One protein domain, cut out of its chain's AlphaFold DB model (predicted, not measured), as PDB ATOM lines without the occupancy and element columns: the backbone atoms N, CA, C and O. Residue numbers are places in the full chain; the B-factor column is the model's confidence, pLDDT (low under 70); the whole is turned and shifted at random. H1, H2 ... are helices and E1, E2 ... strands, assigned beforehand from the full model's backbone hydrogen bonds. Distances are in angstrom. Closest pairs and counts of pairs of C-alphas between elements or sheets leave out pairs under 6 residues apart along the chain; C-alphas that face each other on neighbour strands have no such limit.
ATOM      1  N   LEU A 378     183.608 148.543 205.926       92.94
ATOM      2  CA  LEU A 378     184.035 149.724 205.174       92.94
ATOM      3  C   LEU A 378     184.665 149.308 203.851       92.94
ATOM      4  O   LEU A 378     185.395 148.319 203.786       92.94
ATOM      5  N   SER A 379     184.395 150.070 202.790       94.00
ATOM      6  CA  SER A 379     185.089 149.869 201.519       94.00
ATOM      7  C   SER A 379     186.581 150.148 201.690       94.00
ATOM      8  O   SER A 379     186.973 151.011 202.483       94.00
ATOM      9  N   LEU A 380     187.418 149.440 200.932       94.12
ATOM     10  CA  LEU A 380     188.869 149.611 200.996       94.12
ATOM     11  C   LEU A 380     189.326 151.083 200.840       94.12
ATOM     12  O   LEU A 380     190.119 151.531 201.669       94.12
ATOM     13  N   PRO A 381     188.774 151.889 199.904       94.75
ATOM     14  CA  PRO A 381     189.118 153.311 199.804       94.75
ATOM     15  C   PRO A 381     188.730 154.129 201.044       94.75
ATOM     16  O   PRO A 381     189.448 155.051 201.424       94.75
ATOM     17  N   SER A 382     187.616 153.784 201.699       95.19
ATOM     18  CA  SER A 382     187.187 154.457 202.933       95.19
ATOM     19  C   SER A 382     188.147 154.153 204.081       95.19
ATOM     20  O   SER A 382     188.513 155.050 204.834       95.19
ATOM     21  N   VAL A 383     188.603 152.900 204.186       95.56
ATOM     22  CA  VAL A 383     189.642 152.498 205.145       95.56
ATOM     23  C   VAL A 383     190.933 153.267 204.900       95.56
ATOM     24  O   VAL A 383     191.486 153.827 205.841       95.56
ATOM     25  N   GLU A 384     191.393 153.360 203.651       95.44
ATOM     26  CA  GLU A 384     192.584 154.147 203.321       95.44
ATOM     27  C   GLU A 384     192.441 155.616 203.716       95.44
ATOM     28  O   GLU A 384     193.365 156.194 204.284       95.44
ATOM     29  N   GLN A 385     191.298 156.232 203.409       96.00
ATOM     30  CA  GLN A 385     191.049 157.632 203.735       96.00
ATOM     31  C   GLN A 385     191.059 157.864 205.249       96.00
ATOM     32  O   GLN A 385     191.660 158.833 205.711       96.00
ATOM     33  N   LEU A 386     190.445 156.963 206.018       95.69
ATOM     34  CA  LEU A 386     190.437 157.024 207.478       95.69
ATOM     35  C   LEU A 386     191.846 156.860 208.059       95.69
ATOM     36  O   LEU A 386     192.255 157.675 208.882       95.69
ATOM     37  N   LEU A 387     192.615 155.871 207.594       96.00
ATOM     38  CA  LEU A 387     193.997 155.652 208.042       96.00
ATOM     39  C   LEU A 387     194.911 156.835 207.676       96.00
ATOM     40  O   LEU A 387     195.732 157.257 208.486       96.00
ATOM     41  N   LYS A 388     194.739 157.439 206.490       95.44
ATOM     42  CA  LYS A 388     195.438 158.680 206.094       95.44
ATOM     43  C   LYS A 388     195.046 159.875 206.966       95.44
ATOM     44  O   LYS A 388     195.873 160.748 207.202       95.44
ATOM     45  N   GLY A 389     193.809 159.895 207.460       94.88
ATOM     46  CA  GLY A 389     193.326 160.848 208.462       94.88
ATOM     47  C   GLY A 389     193.836 160.582 209.882       94.88
ATOM     48  O   GLY A 389     193.436 161.289 210.799       94.88
ATOM     49  N   GLY A 390     194.695 159.575 210.078       95.38
ATOM     50  CA  GLY A 390     195.261 159.212 211.376       95.38
ATOM     51  C   GLY A 390     194.397 158.258 212.202       95.38
ATOM     52  O   GLY A 390     194.783 157.925 213.322       95.38
ATOM     53  N   ALA A 391     193.257 157.795 211.679       95.56
ATOM     54  CA  ALA A 391     192.434 156.816 212.378       95.56
ATOM     55  C   ALA A 391     193.164 155.470 212.511       95.56
ATOM     56  O   ALA A 391     194.031 155.129 211.708       95.56
ATOM     57  N   ARG A 392     192.766 154.669 213.499       96.00
ATOM     58  CA  ARG A 392     193.163 153.267 213.647       96.00
ATOM     59  C   ARG A 392     191.943 152.382 213.499       96.00
ATOM     60  O   ARG A 392     190.882 152.663 214.055       96.00
ATOM     61  N   ILE A 393     192.089 151.304 212.742       95.56
ATOM     62  CA  ILE A 393     190.975 150.413 212.416       95.56
ATOM     63  C   ILE A 393     191.316 149.016 212.888       95.56
ATOM     64  O   ILE A 393     192.259 148.408 212.394       95.56
ATOM     65  N   TRP A 394     190.532 148.479 213.812       94.56
ATOM     66  CA  TRP A 394     190.651 147.089 214.207       94.56
ATOM     67  C   TRP A 394     189.732 146.209 213.366       94.56
ATOM     68  O   TRP A 394     188.528 146.455 213.277       94.56
ATOM     69  N   THR A 395     190.305 145.164 212.783       94.25
ATOM     70  CA  THR A 395     189.633 144.190 211.916       94.25
ATOM     71  C   THR A 395     190.011 142.767 212.317       94.25
ATOM     72  O   THR A 395     191.055 142.542 212.931       94.25
ATOM     73  N   HIS A 396     189.176 141.790 211.970       90.25
ATOM     74  CA  HIS A 396     189.565 140.383 212.057       90.25
ATOM     75  C   HIS A 396     190.183 139.913 210.746       90.25
ATOM     76  O   HIS A 396     189.679 140.213 209.667       90.25
ATOM     77  N   CYS A 397     191.222 139.091 210.847       88.06
ATOM     78  CA  CYS A 397     191.880 138.497 209.694       88.06
ATOM     79  C   CYS A 397     190.997 137.381 209.080       88.06
ATOM     80  O   CYS A 397     190.765 136.353 209.734       88.06
ATOM     81  N   PRO A 398     190.471 137.544 207.847       85.94
ATOM     82  CA  PRO A 398     189.557 136.573 207.236       85.94
ATOM     83  C   PRO A 398     190.276 135.316 206.714       85.94
ATOM     84  O   PRO A 398     189.658 134.254 206.575       85.94
ATOM     85  N   SER A 399     191.580 135.412 206.446       83.62
ATOM     86  CA  SER A 399     192.465 134.326 206.011       83.62
ATOM     87  C   SER A 399     193.696 134.224 206.911       83.62
ATOM     88  O   SER A 399     193.986 135.125 207.688       83.62
ATOM     89  N   SER A 400     194.414 133.102 206.835       85.25
ATOM     90  CA  SER A 400     195.724 132.999 207.480       85.25
ATOM     91  C   SER A 400     196.781 133.658 206.596       85.25
ATOM     92  O   SER A 400     196.827 133.381 205.397       85.25
ATOM     93  N   VAL A 401     197.644 134.490 207.178       83.19
ATOM     94  CA  VAL A 401     198.718 135.198 206.464       83.19
ATOM     95  C   VAL A 401     200.060 134.751 207.019       83.19
ATOM     96  O   VAL A 401     200.344 134.958 208.195       83.19
ATOM     97  N   ASN A 402     200.895 134.161 206.164       80.44
ATOM     98  CA  ASN A 402     202.258 133.767 206.511       80.44
ATOM     99  C   ASN A 402     203.252 134.772 205.916       80.44
ATOM    100  O   ASN A 402     203.655 134.652 204.762       80.44
ATOM    101  N   GLY A 403     203.644 135.770 206.710       62.47
ATOM    102  CA  GLY A 403     204.579 136.842 206.350       62.47
ATOM    103  C   GLY A 403     205.991 136.629 206.905       62.47
ATOM    104  O   GLY A 403     206.561 137.536 207.510       62.47
ATOM    105  N   GLY A 404     206.559 135.428 206.754       72.94
ATOM    106  CA  GLY A 404     207.898 135.093 207.255       72.94
ATOM    107  C   GLY A 404     207.966 135.034 208.785       72.94
ATOM    108  O   GLY A 404     207.683 133.996 209.372       72.94
ATOM    109  N   LEU A 405     208.336 136.144 209.434       57.84
ATOM    110  CA  LEU A 405     208.449 136.254 210.900       57.84
ATOM    111  C   LEU A 405     207.109 136.526 211.604       57.84
ATOM    112  O   LEU A 405     207.062 136.594 212.832       57.84
ATOM    113  N   PHE A 406     206.036 136.718 210.837       74.00
ATOM    114  CA  PHE A 406     204.712 137.037 211.351       74.00
ATOM    115  C   PHE A 406     203.678 136.089 210.752       74.00
ATOM    116  O   PHE A 406     203.550 135.989 209.531       74.00
ATOM    117  N   GLN A 407     202.960 135.384 211.621       84.50
ATOM    118  CA  GLN A 407     201.884 134.478 211.246       84.50
ATOM    119  C   GLN A 407     200.586 135.008 211.847       84.50
ATOM    120  O   GLN A 407     200.463 135.090 213.068       84.50
ATOM    121  N   LEU A 408     199.639 135.371 210.984       85.38
ATOM    122  CA  LEU A 408     198.262 135.662 211.372       85.38
ATOM    123  C   LEU A 408     197.417 134.431 211.114       85.38
ATOM    124  O   LEU A 408     197.399 133.901 210.000       85.38
ATOM    125  N   ASN A 409     196.697 133.991 212.131       88.06
ATOM    126  CA  ASN A 409     195.677 132.973 211.998       88.06
ATOM    127  C   ASN A 409     194.335 133.612 211.641       88.06
ATOM    128  O   ASN A 409     194.057 134.780 211.924       88.06
ATOM    129  N   ARG A 410     193.466 132.811 211.023       81.25
ATOM    130  CA  ARG A 410     192.069 133.192 210.808       81.25
ATOM    131  C   ARG A 410     191.447 133.597 212.152       81.25
ATOM    132  O   ARG A 410     191.582 132.856 213.119       81.25
ATOM    133  N   GLN A 411     190.712 134.708 212.157       83.00
ATOM    134  CA  GLN A 411     190.076 135.342 213.326       83.00
ATOM    135  C   GLN A 411     190.991 136.160 214.245       83.00
ATOM    136  O   GLN A 411     190.459 136.820 215.144       83.00
ATOM    137  N   ASP A 412     192.303 136.211 214.001       88.62
ATOM    138  CA  ASP A 412     193.182 137.112 214.750       88.62
ATOM    139  C   ASP A 412     192.731 138.567 214.581       88.62
ATOM    140  O   ASP A 412     192.308 138.986 213.499       88.62
ATOM    141  N   PHE A 413     192.815 139.335 215.666       90.44
ATOM    142  CA  PHE A 413     192.417 140.737 215.693       90.44
ATOM    143  C   PHE A 413     193.624 141.630 215.398       90.44
ATOM    144  O   PHE A 413     194.646 141.577 216.094       90.44
ATOM    145  N   VAL A 414     193.501 142.441 214.353       93.88
ATOM    146  CA  VAL A 414     194.590 143.206 213.750       93.88
ATOM    147  C   VAL A 414     194.218 144.686 213.739       93.88
ATOM    148  O   VAL A 414     193.154 145.056 213.248       93.88
ATOM    149  N   CYS A 415     195.097 145.534 214.268       96.12
ATOM    150  CA  CYS A 415     194.977 146.986 214.198       96.12
ATOM    151  C   CYS A 415     195.703 147.497 212.960       96.12
ATOM    152  O   CYS A 415     196.920 147.354 212.868       96.12
ATOM    153  N   LEU A 416     194.977 148.124 212.044       96.88
ATOM    154  CA  LEU A 416     195.515 148.852 210.903       96.88
ATOM    155  C   LEU A 416     195.824 150.280 211.352       96.88
ATOM    156  O   LEU A 416     194.973 150.936 211.957       96.88
ATOM    157  N   VAL A 417     197.040 150.740 211.078       96.88
ATOM    158  CA  VAL A 417     197.552 152.037 211.550       96.88
ATOM    159  C   VAL A 417     197.860 152.968 210.387       96.88
ATOM    160  O   VAL A 417     197.592 154.161 210.462       96.88
ATOM    161  N   ALA A 418     198.408 152.433 209.301       96.88
ATOM    162  CA  ALA A 418     198.698 153.205 208.106       96.88
ATOM    163  C   ALA A 418     198.579 152.331 206.860       96.88
ATOM    164  O   ALA A 418     198.533 151.100 206.929       96.88
ATOM    165  N   THR A 419     198.550 152.983 205.706       96.75
ATOM    166  CA  THR A 419     198.597 152.328 204.400       96.75
ATOM    167  C   THR A 419     199.870 152.716 203.673       96.75
ATOM    168  O   THR A 419     200.224 153.893 203.645       96.75
ATOM    169  N   SER A 420     200.503 151.757 203.014       95.56
ATOM    170  CA  SER A 420     201.603 151.988 202.082       95.56
ATOM    171  C   SER A 420     201.281 151.333 200.745       95.56
ATOM    172  O   SER A 420     200.705 150.249 200.717       95.56
ATOM    173  N   VAL A 421     201.667 151.970 199.645       94.69
ATOM    174  CA  VAL A 421     201.536 151.404 198.298       94.69
ATOM    175  C   VAL A 421     202.941 151.105 197.794       94.69
ATOM    176  O   VAL A 421     203.815 151.969 197.872       94.69
ATOM    177  N   ARG A 422     203.184 149.875 197.338       90.50
ATOM    178  CA  ARG A 422     204.470 149.477 196.745       90.50
ATOM    179  C   ARG A 422     204.573 149.934 195.286       90.50
ATOM    180  O   ARG A 422     203.588 150.356 194.689       90.50
ATOM    181  N   GLU A 423     205.771 149.842 194.709       88.69
ATOM    182  CA  GLU A 423     206.043 150.240 193.314       88.69
ATOM    183  C   GLU A 423     205.189 149.482 192.285       88.69
ATOM    184  O   GLU A 423     204.876 150.016 191.225       88.69
ATOM    185  N   ASP A 424     204.767 148.258 192.614       82.75
ATOM    186  CA  ASP A 424     203.867 147.426 191.807       82.75
ATOM    187  C   ASP A 424     202.381 147.823 191.937       82.75
ATOM    188  O   ASP A 424     201.510 147.172 191.363       82.75
ATOM    189  N   GLY A 425     202.074 148.873 192.705       86.25
ATOM    190  CA  GLY A 425     200.713 149.324 192.990       86.25
ATOM    191  C   GLY A 425     199.983 148.493 194.049       86.25
ATOM    192  O   GLY A 425     198.816 148.766 194.336       86.25
ATOM    193  N   SER A 426     200.634 147.495 194.657       86.50
ATOM    194  CA  SER A 426     200.028 146.674 195.704       86.50
ATOM    195  C   SER A 426     199.864 147.475 196.998       86.50
ATOM    196  O   SER A 426     200.818 148.065 197.513       86.50
ATOM    197  N   LEU A 427     198.648 147.463 197.550       92.25
ATOM    198  CA  LEU A 427     198.335 148.077 198.839       92.25
ATOM    199  C   LEU A 427     198.781 147.164 199.987       92.25
ATOM    200  O   LEU A 427     198.437 145.982 200.027       92.25
ATOM    201  N   PHE A 428     199.490 147.740 200.949       95.12
ATOM    202  CA  PHE A 428     199.859 147.115 202.212       95.12
ATOM    203  C   PHE A 428     199.338 147.947 203.378       95.12
ATOM    204  O   PHE A 428     199.358 149.179 203.347       95.12
ATOM    205  N   PHE A 429     198.908 147.260 204.427       96.19
ATOM    206  CA  PHE A 429     198.569 147.861 205.703       96.19
ATOM    207  C   PHE A 429     199.719 147.690 206.676       96.19
ATOM    208  O   PHE A 429     200.129 146.565 206.950       96.19
ATOM    209  N   GLN A 430     200.182 148.794 207.250       96.50
ATOM    210  CA  GLN A 430     200.987 148.737 208.459       96.50
ATOM    211  C   GLN A 430     200.069 148.418 209.619       96.50
ATOM    212  O   GLN A 430     199.155 149.185 209.938       96.50
ATOM    213  N   ALA A 431     200.310 147.270 210.229       95.50
ATOM    214  CA  ALA A 431     199.404 146.723 211.204       95.50
ATOM    215  C   ALA A 431     200.133 145.968 212.305       95.50
ATOM    216  O   ALA A 431     201.270 145.533 212.145       95.50
ATOM    217  N   HIS A 432     199.465 145.797 213.434       92.75
ATOM    218  CA  HIS A 432     199.977 145.010 214.547       92.75
ATOM    219  C   HIS A 432     198.833 144.218 215.183       92.75
ATOM    220  O   HIS A 432     197.664 144.596 215.073       92.75
ATOM    221  N   THR A 433     199.136 143.105 215.852       89.31
ATOM    222  CA  THR A 433     198.101 142.368 216.592       89.31
ATOM    223  C   THR A 433     197.908 142.981 217.971       89.31
ATOM    224  O   THR A 433     198.674 143.841 218.424       89.31
ATOM    225  N   SER A 434     196.877 142.532 218.680       79.81
ATOM    226  CA  SER A 434     196.745 142.841 220.103       79.81
ATOM    227  C   SER A 434     197.970 142.346 220.888       79.81
ATOM    228  O   SER A 434     198.490 143.080 221.724       79.81
ATOM    229  N   THR A 435     198.495 141.160 220.586       78.88
ATOM    230  CA  THR A 435     199.599 140.526 221.328       78.88
ATOM    231  C   THR A 435     200.999 140.973 220.901       78.88
ATOM    232  O   THR A 435     201.921 140.913 221.709       78.88
ATOM    233  N   ASN A 436     201.177 141.456 219.670       81.56
ATOM    234  CA  ASN A 436     202.466 141.880 219.131       81.56
ATOM    235  C   ASN A 436     202.330 143.268 218.499       81.56
ATOM    236  O   ASN A 436     201.775 143.395 217.413       81.56
ATOM    237  N   GLN A 437     202.849 144.293 219.185       84.44
ATOM    238  CA  GLN A 437     202.783 145.701 218.764       84.44
ATOM    239  C   GLN A 437     203.816 146.081 217.695       84.44
ATOM    240  O   GLN A 437     203.869 147.236 217.271       84.44
ATOM    241  N   ARG A 438     204.663 145.144 217.255       90.31
ATOM    242  CA  ARG A 438     205.557 145.406 216.130       90.31
ATOM    243  C   ARG A 438     204.708 145.610 214.879       90.31
ATOM    244  O   ARG A 438     203.947 144.721 214.511       90.31
ATOM    245  N   LEU A 439     204.871 146.763 214.233       91.50
ATOM    246  CA  LEU A 439     204.241 147.025 212.946       91.50
ATOM    247  C   LEU A 439     204.799 146.066 211.895       91.50
ATOM    248  O   LEU A 439     206.015 145.899 211.758       91.50
ATOM    249  N   VAL A 440     203.887 145.435 211.173       93.19
ATOM    250  CA  VAL A 440     204.150 144.525 210.067       93.19
ATOM    251  C   VAL A 440     203.319 144.986 208.880       93.19
ATOM    252  O   VAL A 440     202.157 145.358 209.037       93.19
ATOM    253  N   ASP A 441     203.921 144.943 207.696       93.88
ATOM    254  CA  ASP A 441     203.209 145.195 206.449       93.88
ATOM    255  C   ASP A 441     202.408 143.948 206.061       93.88
ATOM    256  O   ASP A 441     202.974 142.902 205.731       93.88
ATOM    257  N   ILE A 442     201.083 144.054 206.088       92.50
ATOM    258  CA  ILE A 442     200.161 142.997 205.672       92.50
ATOM    259  C   ILE A 442     199.611 143.347 204.283       92.50
ATOM    260  O   ILE A 442     199.141 144.473 204.099       92.50
ATOM    261  N   PRO A 443     199.613 142.421 203.308       92.56
ATOM    262  CA  PRO A 443     198.963 142.654 202.021       92.56
ATOM    263  C   PRO A 443     197.481 142.999 202.205       92.56
ATOM    264  O   PRO A 443     196.761 142.294 202.915       92.56
ATOM    265  N   GLY A 444     197.007 144.056 201.543       92.31
ATOM    266  CA  GLY A 444     195.629 144.528 201.690       92.31
ATOM    267  C   GLY A 444     194.593 143.457 201.360       92.31
ATOM    268  O   GLY A 444     193.628 143.271 202.101       92.31
ATOM    269  N   ASP A 445     194.857 142.674 200.317       91.31
ATOM    270  CA  ASP A 445     193.995 141.581 199.866       91.31
ATOM    271  C   ASP A 445     193.731 140.522 200.938       91.31
ATOM    272  O   ASP A 445     192.643 139.948 200.977       91.31
ATOM    273  N   SER A 446     194.709 140.273 201.814       89.56
ATOM    274  CA  SER A 446     194.614 139.261 202.866       89.56
ATOM    275  C   SER A 446     193.679 139.666 204.005       89.56
ATOM    276  O   SER A 446     193.180 138.805 204.724       89.56
ATOM    277  N   LEU A 447     193.425 140.965 204.166       91.56
ATOM    278  CA  LEU A 447     192.530 141.513 205.187       91.56
ATOM    279  C   LEU A 447     191.139 141.850 204.639       91.56
ATOM    280  O   LEU A 447     190.246 142.203 205.409       91.56
ATOM    281  N   CYS A 448     190.947 141.730 203.323       93.81
ATOM    282  CA  CYS A 448     189.695 142.066 202.665       93.81
ATOM    283  C   CYS A 448     188.744 140.866 202.570       93.81
ATOM    284  O   CYS A 448     189.118 139.757 202.178       93.81
ATOM    285  N   LEU A 449     187.473 141.137 202.845       93.62
ATOM    286  CA  LEU A 449     186.335 140.382 202.340       93.62
ATOM    287  C   LEU A 449     185.944 140.957 200.981       93.62
ATOM    288  O   LEU A 449     185.747 142.160 200.833       93.62
ATOM    289  N   TRP A 450     185.835 140.098 199.981       94.81
ATOM    290  CA  TRP A 450     185.505 140.484 198.617       94.81
ATOM    291  C   TRP A 450     184.046 140.162 198.353       94.81
ATOM    292  O   TRP A 450     183.657 138.999 198.407       94.81
ATOM    293  N   MET A 451     183.238 141.179 198.077       94.81
ATOM    294  CA  MET A 451     181.820 140.998 197.784       94.81
ATOM    295  C   MET A 451     181.587 141.092 196.283       94.81
ATOM    296  O   MET A 451     182.054 142.036 195.641       94.81
ATOM    297  N   ALA A 452     180.854 140.136 195.725       95.06
ATOM    298  CA  ALA A 452     180.477 140.172 194.321       95.06
ATOM    299  C   ALA A 452     179.403 141.227 194.061       95.06
ATOM    300  O   ALA A 452     178.318 141.187 194.638       95.06
ATOM    301  N   THR A 453     179.690 142.172 193.171       94.56
ATOM    302  CA  THR A 453     178.735 143.220 192.780       94.56
ATOM    303  C   THR A 453     177.884 142.837 191.581       94.56
ATOM    304  O   THR A 453     176.874 143.480 191.318       94.56
ATOM    305  N   GLN A 454     178.307 141.822 190.831       95.88
ATOM    306  CA  GLN A 454     177.647 141.312 189.635       95.88
ATOM    307  C   GLN A 454     177.893 139.807 189.547       95.88
ATOM    308  O   GLN A 454     178.910 139.319 190.047       95.88
ATOM    309  N   ASP A 455     176.996 139.099 188.869       95.38
ATOM    310  CA  ASP A 455     177.173 137.678 188.599       95.38
ATOM    311  C   ASP A 455     178.396 137.444 187.703       95.38
ATOM    312  O   ASP A 455     178.597 138.103 186.677       95.38
ATOM    313  N   PHE A 456     179.210 136.469 188.089       94.31
ATOM    314  CA  PHE A 456     180.332 135.971 187.317       94.31
ATOM    315  C   PHE A 456     180.081 134.507 186.959       94.31
ATOM    316  O   PHE A 456     180.306 133.604 187.767       94.31
ATOM    317  N   ASP A 457     179.631 134.292 185.722       92.62
ATOM    318  CA  ASP A 457     179.435 132.969 185.130       92.62
ATOM    319  C   ASP A 457     180.451 132.745 183.990       92.62
ATOM    320  O   ASP A 457     180.303 133.315 182.900       92.62
ATOM    321  N   PRO A 458     181.550 132.001 184.230       86.25
ATOM    322  CA  PRO A 458     182.591 131.804 183.232       86.25
ATOM    323  C   PRO A 458     182.037 131.020 182.023       86.25
ATOM    324  O   PRO A 458     181.450 129.951 182.187       86.25
ATOM    325  N   PRO A 459     182.245 131.492 180.779       80.00
ATOM    326  CA  PRO A 459     181.645 130.872 179.603       80.00
ATOM    327  C   PRO A 459     182.116 129.420 179.420       80.00
ATOM    328  O   PRO A 459     183.316 129.140 179.420       80.00
ATOM    329  N   MET A 460     181.176 128.505 179.138       74.62
ATOM    330  CA  MET A 460     181.414 127.052 178.992       74.62
ATOM    331  C   MET A 460     182.526 126.651 177.999       74.62
ATOM    332  O   MET A 460     182.987 125.514 178.004       74.62
ATOM    333  N   LYS A 461     182.975 127.566 177.131       76.69
ATOM    334  CA  LYS A 461     184.033 127.322 176.137       76.69
ATOM    335  C   LYS A 461     185.438 127.207 176.749       76.69
ATOM    336  O   LYS A 461     186.380 126.856 176.039       76.69
ATOM    337  N   TRP A 462     185.614 127.512 178.035       79.00
ATOM    338  CA  TRP A 462     186.906 127.423 178.714       79.00
ATOM    339  C   TRP A 462     187.170 125.980 179.163       79.00
ATOM    340  O   TRP A 462     186.484 125.451 180.027       79.00
ATOM    341  N   ARG A 463     188.175 125.321 178.565       62.81
ATOM    342  CA  ARG A 463     188.418 123.864 178.697       62.81
ATOM    343  C   ARG A 463     188.655 123.359 180.132       62.81
ATOM    344  O   ARG A 463     188.527 122.163 180.363       62.81
ATOM    345  N   ASN A 464     188.937 124.250 181.086       73.31
ATOM    346  CA  ASN A 464     189.181 123.928 182.494       73.31
ATOM    347  C   ASN A 464     188.203 124.663 183.430       73.31
ATOM    348  O   ASN A 464     188.632 125.394 184.319       73.31
ATOM    349  N   LEU A 465     186.889 124.467 183.265       60.41
ATOM    350  CA  LEU A 465     185.860 125.111 184.108       60.41
ATOM    351  C   LEU A 465     186.078 124.907 185.616       60.41
ATOM    352  O   LEU A 465     185.754 125.787 186.400       60.41
ATOM    353  N   ARG A 466     186.707 123.796 186.025       66.69
ATOM    354  CA  ARG A 466     187.038 123.515 187.434       66.69
ATOM    355  C   ARG A 466     188.051 124.488 188.052       66.69
ATOM    356  O   ARG A 466     188.252 124.441 189.256       66.69
ATOM    357  N   GLN A 467     188.715 125.317 187.244       82.25
ATOM    358  CA  GLN A 467     189.642 126.344 187.724       82.25
ATOM    359  C   GLN A 467     188.949 127.675 188.013       82.25
ATOM    360  O   GLN A 467     189.553 128.506 188.679       82.25
ATOM    361  N   PHE A 468     187.720 127.891 187.537       90.94
ATOM    362  CA  PHE A 468     186.974 129.129 187.748       90.94
ATOM    363  C   PHE A 468     185.914 128.929 188.822       90.94
ATOM    364  O   PHE A 468     185.254 127.893 188.876       90.94
ATOM    365  N   LEU A 469     185.755 129.933 189.676       92.81
ATOM    366  CA  LEU A 469     184.714 129.941 190.689       92.81
ATOM    367  C   LEU A 469     183.554 130.774 190.151       92.81
ATOM    368  O   LEU A 469     183.723 131.965 189.919       92.81
ATOM    369  N   GLN A 470     182.400 130.148 189.925       93.25
ATOM    370  CA  GLN A 470     181.167 130.879 189.634       93.25
ATOM    371  C   GLN A 470     180.769 131.670 190.881       93.25
ATOM    372  O   GLN A 470     180.838 131.139 191.991       93.25
ATOM    373  N   VAL A 471     180.377 132.929 190.722       93.75
ATOM    374  CA  VAL A 471     180.030 133.800 191.853       93.75
ATOM    375  C   VAL A 471     178.749 134.545 191.531       93.75
ATOM    376  O   VAL A 471     178.594 135.039 190.417       93.75
ATOM    377  N   TRP A 472     177.851 134.631 192.503       95.00
ATOM    378  CA  TRP A 472     176.595 135.367 192.376       95.00
ATOM    379  C   TRP A 472     176.676 136.701 193.112       95.00
ATOM    380  O   TRP A 472     177.393 136.824 194.109       95.00
ATOM    381  N   GLN A 473     175.945 137.704 192.634       95.44
ATOM    382  CA  GLN A 473     175.851 139.009 193.278       95.44
ATOM    383  C   GLN A 473     175.488 138.862 194.768       95.44
ATOM    384  O   GLN A 473     174.546 138.164 195.131       95.44
ATOM    385  N   GLY A 474     176.249 139.535 195.634       91.25
ATOM    386  CA  GLY A 474     176.099 139.495 197.091       91.25
ATOM    387  C   GLY A 474     176.924 138.415 197.800       91.25
ATOM    388  O   GLY A 474     177.081 138.492 199.019       91.25
ATOM    389  N   GLU A 475     177.509 137.446 197.084       92.81
ATOM    390  CA  GLU A 475     178.379 136.443 197.709       92.81
ATOM    391  C   GLU A 475     179.663 137.077 198.271       92.81
ATOM    392  O   GLU A 475     180.285 137.941 197.645       92.81
ATOM    393  N   SER A 476     180.075 136.607 199.455       92.81
ATOM    394  CA  SER A 476     181.312 137.020 200.123       92.81
ATOM    395  C   SER A 476     182.418 135.977 199.966       92.81
ATOM    396  O   SER A 476     182.264 134.788 200.271       92.81
ATOM    397  N   LEU A 477     183.571 136.452 199.516       94.19
ATOM    398  CA  LEU A 477     184.750 135.673 199.176       94.19
ATOM    399  C   LEU A 477     185.955 136.154 199.983       94.19
ATOM    400  O   LEU A 477     186.039 137.307 200.402       94.19
ATOM    401  N   VAL A 478     186.928 135.268 200.158       93.06
ATOM    402  CA  VAL A 478     188.241 135.601 200.716       93.06
ATOM    403  C   VAL A 478     189.306 135.265 199.686       93.06
ATOM    404  O   VAL A 478     189.301 134.161 199.131       93.06
ATOM    405  N   MET A 479     190.221 136.203 199.443       92.50
ATOM    406  CA  MET A 479     191.332 135.986 198.524       92.50
ATOM    407  C   MET A 479     192.385 135.090 199.174       92.50
ATOM    408  O   MET A 479     192.835 135.345 200.291       92.50
ATOM    409  N   ILE A 480     192.756 134.024 198.468       89.44
ATOM    410  CA  ILE A 480     193.863 133.140 198.846       89.44
ATOM    411  C   ILE A 480     195.156 133.666 198.230       89.44
ATOM    412  O   ILE A 480     196.165 133.783 198.918       89.44
ATOM    413  N   GLU A 481     195.118 133.985 196.935       88.50
ATOM    414  CA  GLU A 481     196.296 134.387 196.172       88.50
ATOM    415  C   GLU A 481     195.892 135.294 195.004       88.50
ATOM    416  O   GLU A 481     194.951 134.985 194.264       88.50
ATOM    417  N   ARG A 482     196.610 136.407 194.815       86.31
ATOM    418  CA  ARG A 482     196.473 137.252 193.623       86.31
ATOM    419  C   ARG A 482     197.320 136.663 192.496       86.31
ATOM    420  O   ARG A 482     198.479 136.310 192.699       86.31
ATOM    421  N   HIS A 483     196.754 136.544 191.298       83.31
ATOM    422  CA  HIS A 483     197.450 135.897 190.192       83.31
ATOM    423  C   HIS A 483     198.278 136.911 189.390       83.31
ATOM    424  O   HIS A 483     197.782 137.521 188.449       83.31
ATOM    425  N   ASN A 484     199.568 137.046 189.708       74.25
ATOM    426  CA  ASN A 484     200.465 138.065 189.123       74.25
ATOM    427  C   ASN A 484     200.602 138.028 187.590       74.25
ATOM    428  O   ASN A 484     201.072 138.987 186.993       74.25
ATOM    429  N   LYS A 485     200.260 136.912 186.932       74.38
ATOM    430  CA  LYS A 485     200.343 136.805 185.464       74.38
ATOM    431  C   LYS A 485     199.083 137.297 184.756       74.38
ATOM    432  O   LYS A 485     199.140 137.543 183.557       74.38
ATOM    433  N   TRP A 486     197.952 137.353 185.460       75.25
ATOM    434  CA  TRP A 486     196.643 137.701 184.906       75.25
ATOM    435  C   TRP A 486     196.094 138.883 185.696       75.25
ATOM    436  O   TRP A 486     195.344 138.700 186.655       75.25
ATOM    437  N   ASP A 487     196.488 140.089 185.292       77.31
ATOM    438  CA  ASP A 487     196.031 141.315 185.941       77.31
ATOM    439  C   ASP A 487     194.504 141.343 186.048       77.31
ATOM    440  O   ASP A 487     193.772 141.067 185.092       77.31
ATOM    441  N   GLY A 488     194.022 141.628 187.257       87.50
ATOM    442  CA  GLY A 488     192.597 141.615 187.566       87.50
ATOM    443  C   GLY A 488     192.003 140.229 187.834       87.50
ATOM    444  O   GLY A 488     190.783 140.108 187.770       87.50
ATOM    445  N   TRP A 489     192.801 139.204 188.158       93.06
ATOM    446  CA  TRP A 489     192.317 137.885 188.593       93.06
ATOM    447  C   TRP A 489     192.880 137.471 189.957       93.06
ATOM    448  O   TRP A 489     194.043 137.719 190.281       93.06
ATOM    449  N   GLY A 490     192.055 136.790 190.754       92.31
ATOM    450  CA  GLY A 490     192.452 136.234 192.047       92.31
ATOM    451  C   GLY A 490     191.873 134.842 192.275       92.31
ATOM    452  O   GLY A 490     190.784 134.525 191.799       92.31
ATOM    453  N   ASN A 491     192.615 134.016 193.007       92.50
ATOM    454  CA  ASN A 491     192.148 132.730 193.501       92.50
ATOM    455  C   ASN A 491     191.379 132.947 194.811       92.50
ATOM    456  O   ASN A 491     191.935 133.445 195.794       92.50
ATOM    457  N   MET A 492     190.094 132.609 194.810       94.31
ATOM    458  CA  MET A 492     189.126 132.988 195.837       94.31
ATOM    459  C   MET A 492     188.494 131.764 196.486       94.31
ATOM    460  O   MET A 492     188.397 130.704 195.872       94.31
ATOM    461  N   ARG A 493     188.006 131.928 197.717       92.69
ATOM    462  CA  ARG A 493     187.236 130.917 198.453       92.69
ATOM    463  C   ARG A 493     185.955 131.515 199.024       92.69
ATOM    464  O   ARG A 493     186.012 132.575 199.647       92.69
ATOM    465  N   ARG A 494     184.830 130.809 198.884       92.88
ATOM    466  CA  ARG A 494     183.547 131.174 199.520       92.88
ATOM    467  C   ARG A 494     183.615 131.039 201.041       92.88
ATOM    468  O   ARG A 494     184.162 130.060 201.547       92.88
ATOM    469  N   LEU A 495     183.063 132.012 201.768       84.88
ATOM    470  CA  LEU A 495     183.109 132.032 203.236       84.88
ATOM    471  C   LEU A 495     182.092 131.074 203.890       84.88
ATOM    472  O   LEU A 495     182.393 130.516 204.943       84.88
ATOM    473  N   GLU A 496     180.924 130.877 203.267       77.25
ATOM    474  CA  GLU A 496     179.750 130.223 203.881       77.25
ATOM    475  C   GLU A 496     179.601 128.720 203.585       77.25
ATOM    476  O   GLU A 496     178.803 128.046 204.231       77.25
ATOM    477  N   GLN A 497     180.358 128.164 202.635       74.00
ATOM    478  CA  GLN A 497     180.255 126.746 202.274       74.00
ATOM    479  C   GLN A 497     181.400 125.938 202.896       74.00
ATOM    480  O   GLN A 497     182.555 126.029 202.468       74.00
ATOM    481  N   GLU A 498     181.073 125.112 203.897       49.44
ATOM    482  CA  GLU A 498     181.965 124.065 204.407       49.44
ATOM    483  C   GLU A 498     182.196 123.018 203.305       49.44
ATOM    484  O   GLU A 498     181.415 122.090 203.121       49.44
ATOM    485  N   GLY A 499     183.250 123.218 202.508       59.84
ATOM    486  CA  GLY A 499     183.551 122.347 201.367       59.84
ATOM    487  C   GLY A 499     184.328 123.024 200.239       59.84
ATOM    488  O   GLY A 499     183.931 122.921 199.089       59.84
ATOM    489  N   SER A 500     185.404 123.747 200.575       62.16
ATOM    490  CA  SER A 500     186.522 124.144 199.692       62.16
ATOM    491  C   SER A 500     186.217 124.472 198.215       62.16
ATOM    492  O   SER A 500     186.989 124.079 197.338       62.16
ATOM    493  N   CYS A 501     185.148 125.208 197.898       82.75
ATOM    494  CA  CYS A 501     185.007 125.781 196.560       82.75
ATOM    495  C   CYS A 501     186.033 126.911 196.414       82.75
ATOM    496  O   CYS A 501     185.827 128.026 196.899       82.75
ATOM    497  N   VAL A 502     187.171 126.566 195.809       91.06
ATOM    498  CA  VAL A 502     188.284 127.463 195.497       91.06
ATOM    499  C   VAL A 502     188.400 127.572 193.984       91.06
ATOM    500  O   VAL A 502     188.357 126.555 193.293       91.06
ATOM    501  N   GLY A 503     188.557 128.785 193.467       92.75
ATOM    502  CA  GLY A 503     188.773 128.992 192.042       92.75
ATOM    503  C   GLY A 503     189.028 130.447 191.675       92.75
ATOM    504  O   GLY A 503     188.928 131.357 192.498       92.75
ATOM    505  N   LEU A 504     189.376 130.653 190.410       93.38
ATOM    506  CA  LEU A 504     189.706 131.943 189.827       93.38
ATOM    507  C   LEU A 504     188.449 132.771 189.565       93.38
ATOM    508  O   LEU A 504     187.491 132.291 188.952       93.38
ATOM    509  N   VAL A 505     188.505 134.035 189.973       94.25
ATOM    510  CA  VAL A 505     187.472 135.049 189.736       94.25
ATOM    511  C   VAL A 505     188.144 136.317 189.227       94.25
ATOM    512  O   VAL A 505     189.209 136.707 189.714       94.25
ATOM    513  N   ALA A 506     187.525 136.975 188.248       93.81
ATOM    514  CA  ALA A 506     187.985 138.282 187.802       93.81
ATOM    515  C   ALA A 506     187.590 139.356 188.832       93.81
ATOM    516  O   ALA A 506     186.411 139.562 189.117       93.81
ATOM    517  N   LEU A 507     188.578 140.079 189.360       93.06
ATOM    518  CA  LEU A 507     188.428 141.088 190.415       93.06
ATOM    519  C   LEU A 507     187.524 142.252 190.008       93.06
ATOM    520  O   LEU A 507     186.948 142.887 190.875       93.06
ATOM    521  N   LYS A 508     187.327 142.499 188.705       94.75
ATOM    522  CA  LYS A 508     186.384 143.521 188.215       94.75
ATOM    523  C   LYS A 508     184.921 143.270 188.617       94.75
ATOM    524  O   LYS A 508     184.119 144.191 188.535       94.75
ATOM    525  N   TYR A 509     184.572 142.037 188.998       95.56
ATOM    526  CA  TYR A 509     183.234 141.674 189.487       95.56
ATOM    527  C   TYR A 509     183.115 141.770 191.013       95.56
ATOM    528  O   TYR A 509     182.040 141.515 191.557       95.56
ATOM    529  N   LEU A 510     184.207 142.101 191.707       95.25
ATOM    530  CA  LEU A 510     184.303 142.081 193.158       95.25
ATOM    531  C   LEU A 510     184.691 143.463 193.686       95.25
ATOM    532  O   LEU A 510     185.488 144.177 193.081       95.25
ATOM    533  N   VAL A 511     184.184 143.811 194.864       94.88
ATOM    534  CA  VAL A 511     184.611 145.005 195.601       94.88
ATOM    535  C   VAL A 511     185.191 144.574 196.950       94.88
ATOM    536  O   VAL A 511     184.551 143.787 197.655       94.88
ATOM    537  N   PRO A 512     186.398 145.044 197.318       95.56
ATOM    538  CA  PRO A 512     187.010 144.723 198.598       95.56
ATOM    539  C   PRO A 512     186.438 145.585 199.729       95.56
ATOM    540  O   PRO A 512     186.347 146.814 199.635       95.56
ATOM    541  N   TYR A 513     186.125 144.922 200.834       95.00
ATOM    542  CA  TYR A 513     185.684 145.512 202.088       95.00
ATOM    543  C   TYR A 513     186.542 144.995 203.235       95.00
ATOM    544  O   TYR A 513     186.994 143.853 203.229       95.00
ATOM    545  N   VAL A 514     186.722 145.819 204.257       94.19
ATOM    546  CA  VAL A 514     187.360 145.423 205.512       94.19
ATOM    547  C   VAL A 514     186.288 145.390 206.588       94.19
ATOM    548  O   VAL A 514     185.492 146.326 206.718       94.19
ATOM    549  N   TRP A 515     186.262 144.309 207.362       92.00
ATOM    550  CA  TRP A 515     185.352 144.208 208.493       92.00
ATOM    551  C   TRP A 515     185.895 145.007 209.677       92.00
ATOM    552  O   TRP A 515     186.947 144.700 210.221       92.00
ATOM    553  N   VAL A 516     185.196 146.057 210.083       92.75
ATOM    554  CA  VAL A 516     185.614 146.951 211.159       92.75
ATOM    555  C   VAL A 516     184.985 146.495 212.466       92.75
ATOM    556  O   VAL A 516     183.799 146.702 212.709       92.75
ATOM    557  N   GLY A 517     185.796 145.880 213.324       88.06
ATOM    558  CA  GLY A 517     185.414 145.553 214.695       88.06
ATOM    559  C   GLY A 517     185.454 146.772 215.620       88.06
ATOM    560  O   GLY A 517     184.647 146.867 216.539       88.06
ATOM    561  N   ARG A 518     186.379 147.714 215.379       90.25
ATOM    562  CA  ARG A 518     186.496 148.977 216.127       90.25
ATOM    563  C   ARG A 518     187.179 150.050 215.277       90.25
ATOM    564  O   ARG A 518     188.185 149.765 214.635       90.25
ATOM    565  N   LEU A 519     186.664 151.277 215.311       92.06
ATOM    566  CA  LEU A 519     187.266 152.456 214.683       92.06
ATOM    567  C   LEU A 519     187.702 153.437 215.778       92.06
ATOM    568  O   LEU A 519     186.894 153.803 216.625       92.06
ATOM    569  N   GLU A 520     188.961 153.857 215.760       91.88
ATOM    570  CA  GLU A 520     189.515 154.878 216.652       91.88
ATOM    571  C   GLU A 520     189.906 156.082 215.791       91.88
ATOM    572  O   GLU A 520     190.799 155.975 214.954       91.88
ATOM    573  N   VAL A 521     189.219 157.212 215.941       91.19
ATOM    574  CA  VAL A 521     189.556 158.453 215.225       91.19
ATOM    575  C   VAL A 521     190.532 159.253 216.095       91.19
ATOM    576  O   VAL A 521     190.335 159.316 217.308       91.19
TER     577      VAL A 521
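This is residues 378 to 521 of the 522 residues of the protein "Mask protein" of Symbiodinium sp. CCMP2456 (UniProt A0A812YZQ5). Two lobes stand end to end along an elongated outline, each built on a strongly twisted sheet of five strands, with the short helix H2 between them. One lobe holds the sheet E6 - E5 - E4 - E1 - E12, with H1 packed on E4 and the small hairpin E2 and E3 near E6; the other holds the sheet E10 - E9 - E8 - E7 - E11 and the unnamed loop 453 to 475. The printed part has 144 residues, with two named helices and twelve named strands in the order H1, E1 to E6, H2, E7 to E12; it is mostly strand, and both large sheets are antiparallel. It is compact, with a radius of gyration of the C-alphas of 15.6 A, and spans 49 by 30 by 27 A.

Begin with E6, residues 440 to 443, E5, 427 to 433, E4, 413 to 421, E1, 392 to 396, and E12, 518 to 520. E4, E5 and E6 form a meander, each strand the antiparallel neighbour of the one before. Look for pairs within hydrogen-bond range: N 429 and O 442, 2.8 A, N 420 and O 428, 2.8 A, N 395 and O 414, 2.9 A, and N 392 and O 520, 2.8 A. E4 bends by 68 degrees at residue 417. H1, residues 380 to 388, is on this sheet at a height of 5.8 A; its closest C-alphas to E4 are Leu 387 and Ala 418, 5.3 A. In the hairpin of E2, residues 401 to 403, and E3, 406 to 408, N 401 and O 408 are 2.9 A apart; the closest C-alphas of E2 and E6 are Gly 403 and Ile 442, 7.6 A. H2, residues 444 to 447, is at this sheet's level. Cross H2 to E7, residues 449 to 452, E8, 476 to 482, E9, 489 to 494, E10, 502 to 506, and E11, 510 to 515; E7 to E10 form a second meander. Within range are N 449 and O 513, 2.8 A, N 450 and O 477, 2.8 A, N 480 and O 491, 2.9 A, and N 492 and O 503, 2.9 A. The closest C-alphas of H2 and E8 are Asp 445 and Met 479, 6.3 A. E11 runs on into E12 at 77 degrees. In H1 every O i to N i+4 pair is within range; H2 is too short for one.

Find C-alpha 380 at (188.869, 149.611, 200.996), where H1 begins its 12.3 A. E4 starts at C-alpha 413, (192.417, 140.737, 215.693), and is 22.4 A long; E5 is 18.6 A and E8 16.5 A. E12 ends at C-alpha 520, (189.515, 154.878, 216.652).

The C-alphas farthest apart are Arg 463 and Val 521, 50.3 A. The printed part has no cut, and the link E7 to E8 is long, 23 residues. Mean pLDDT of the printed part is 88.4; it is under 70 at residues 403, 405, 463, 465 to 466 and 498 to 500.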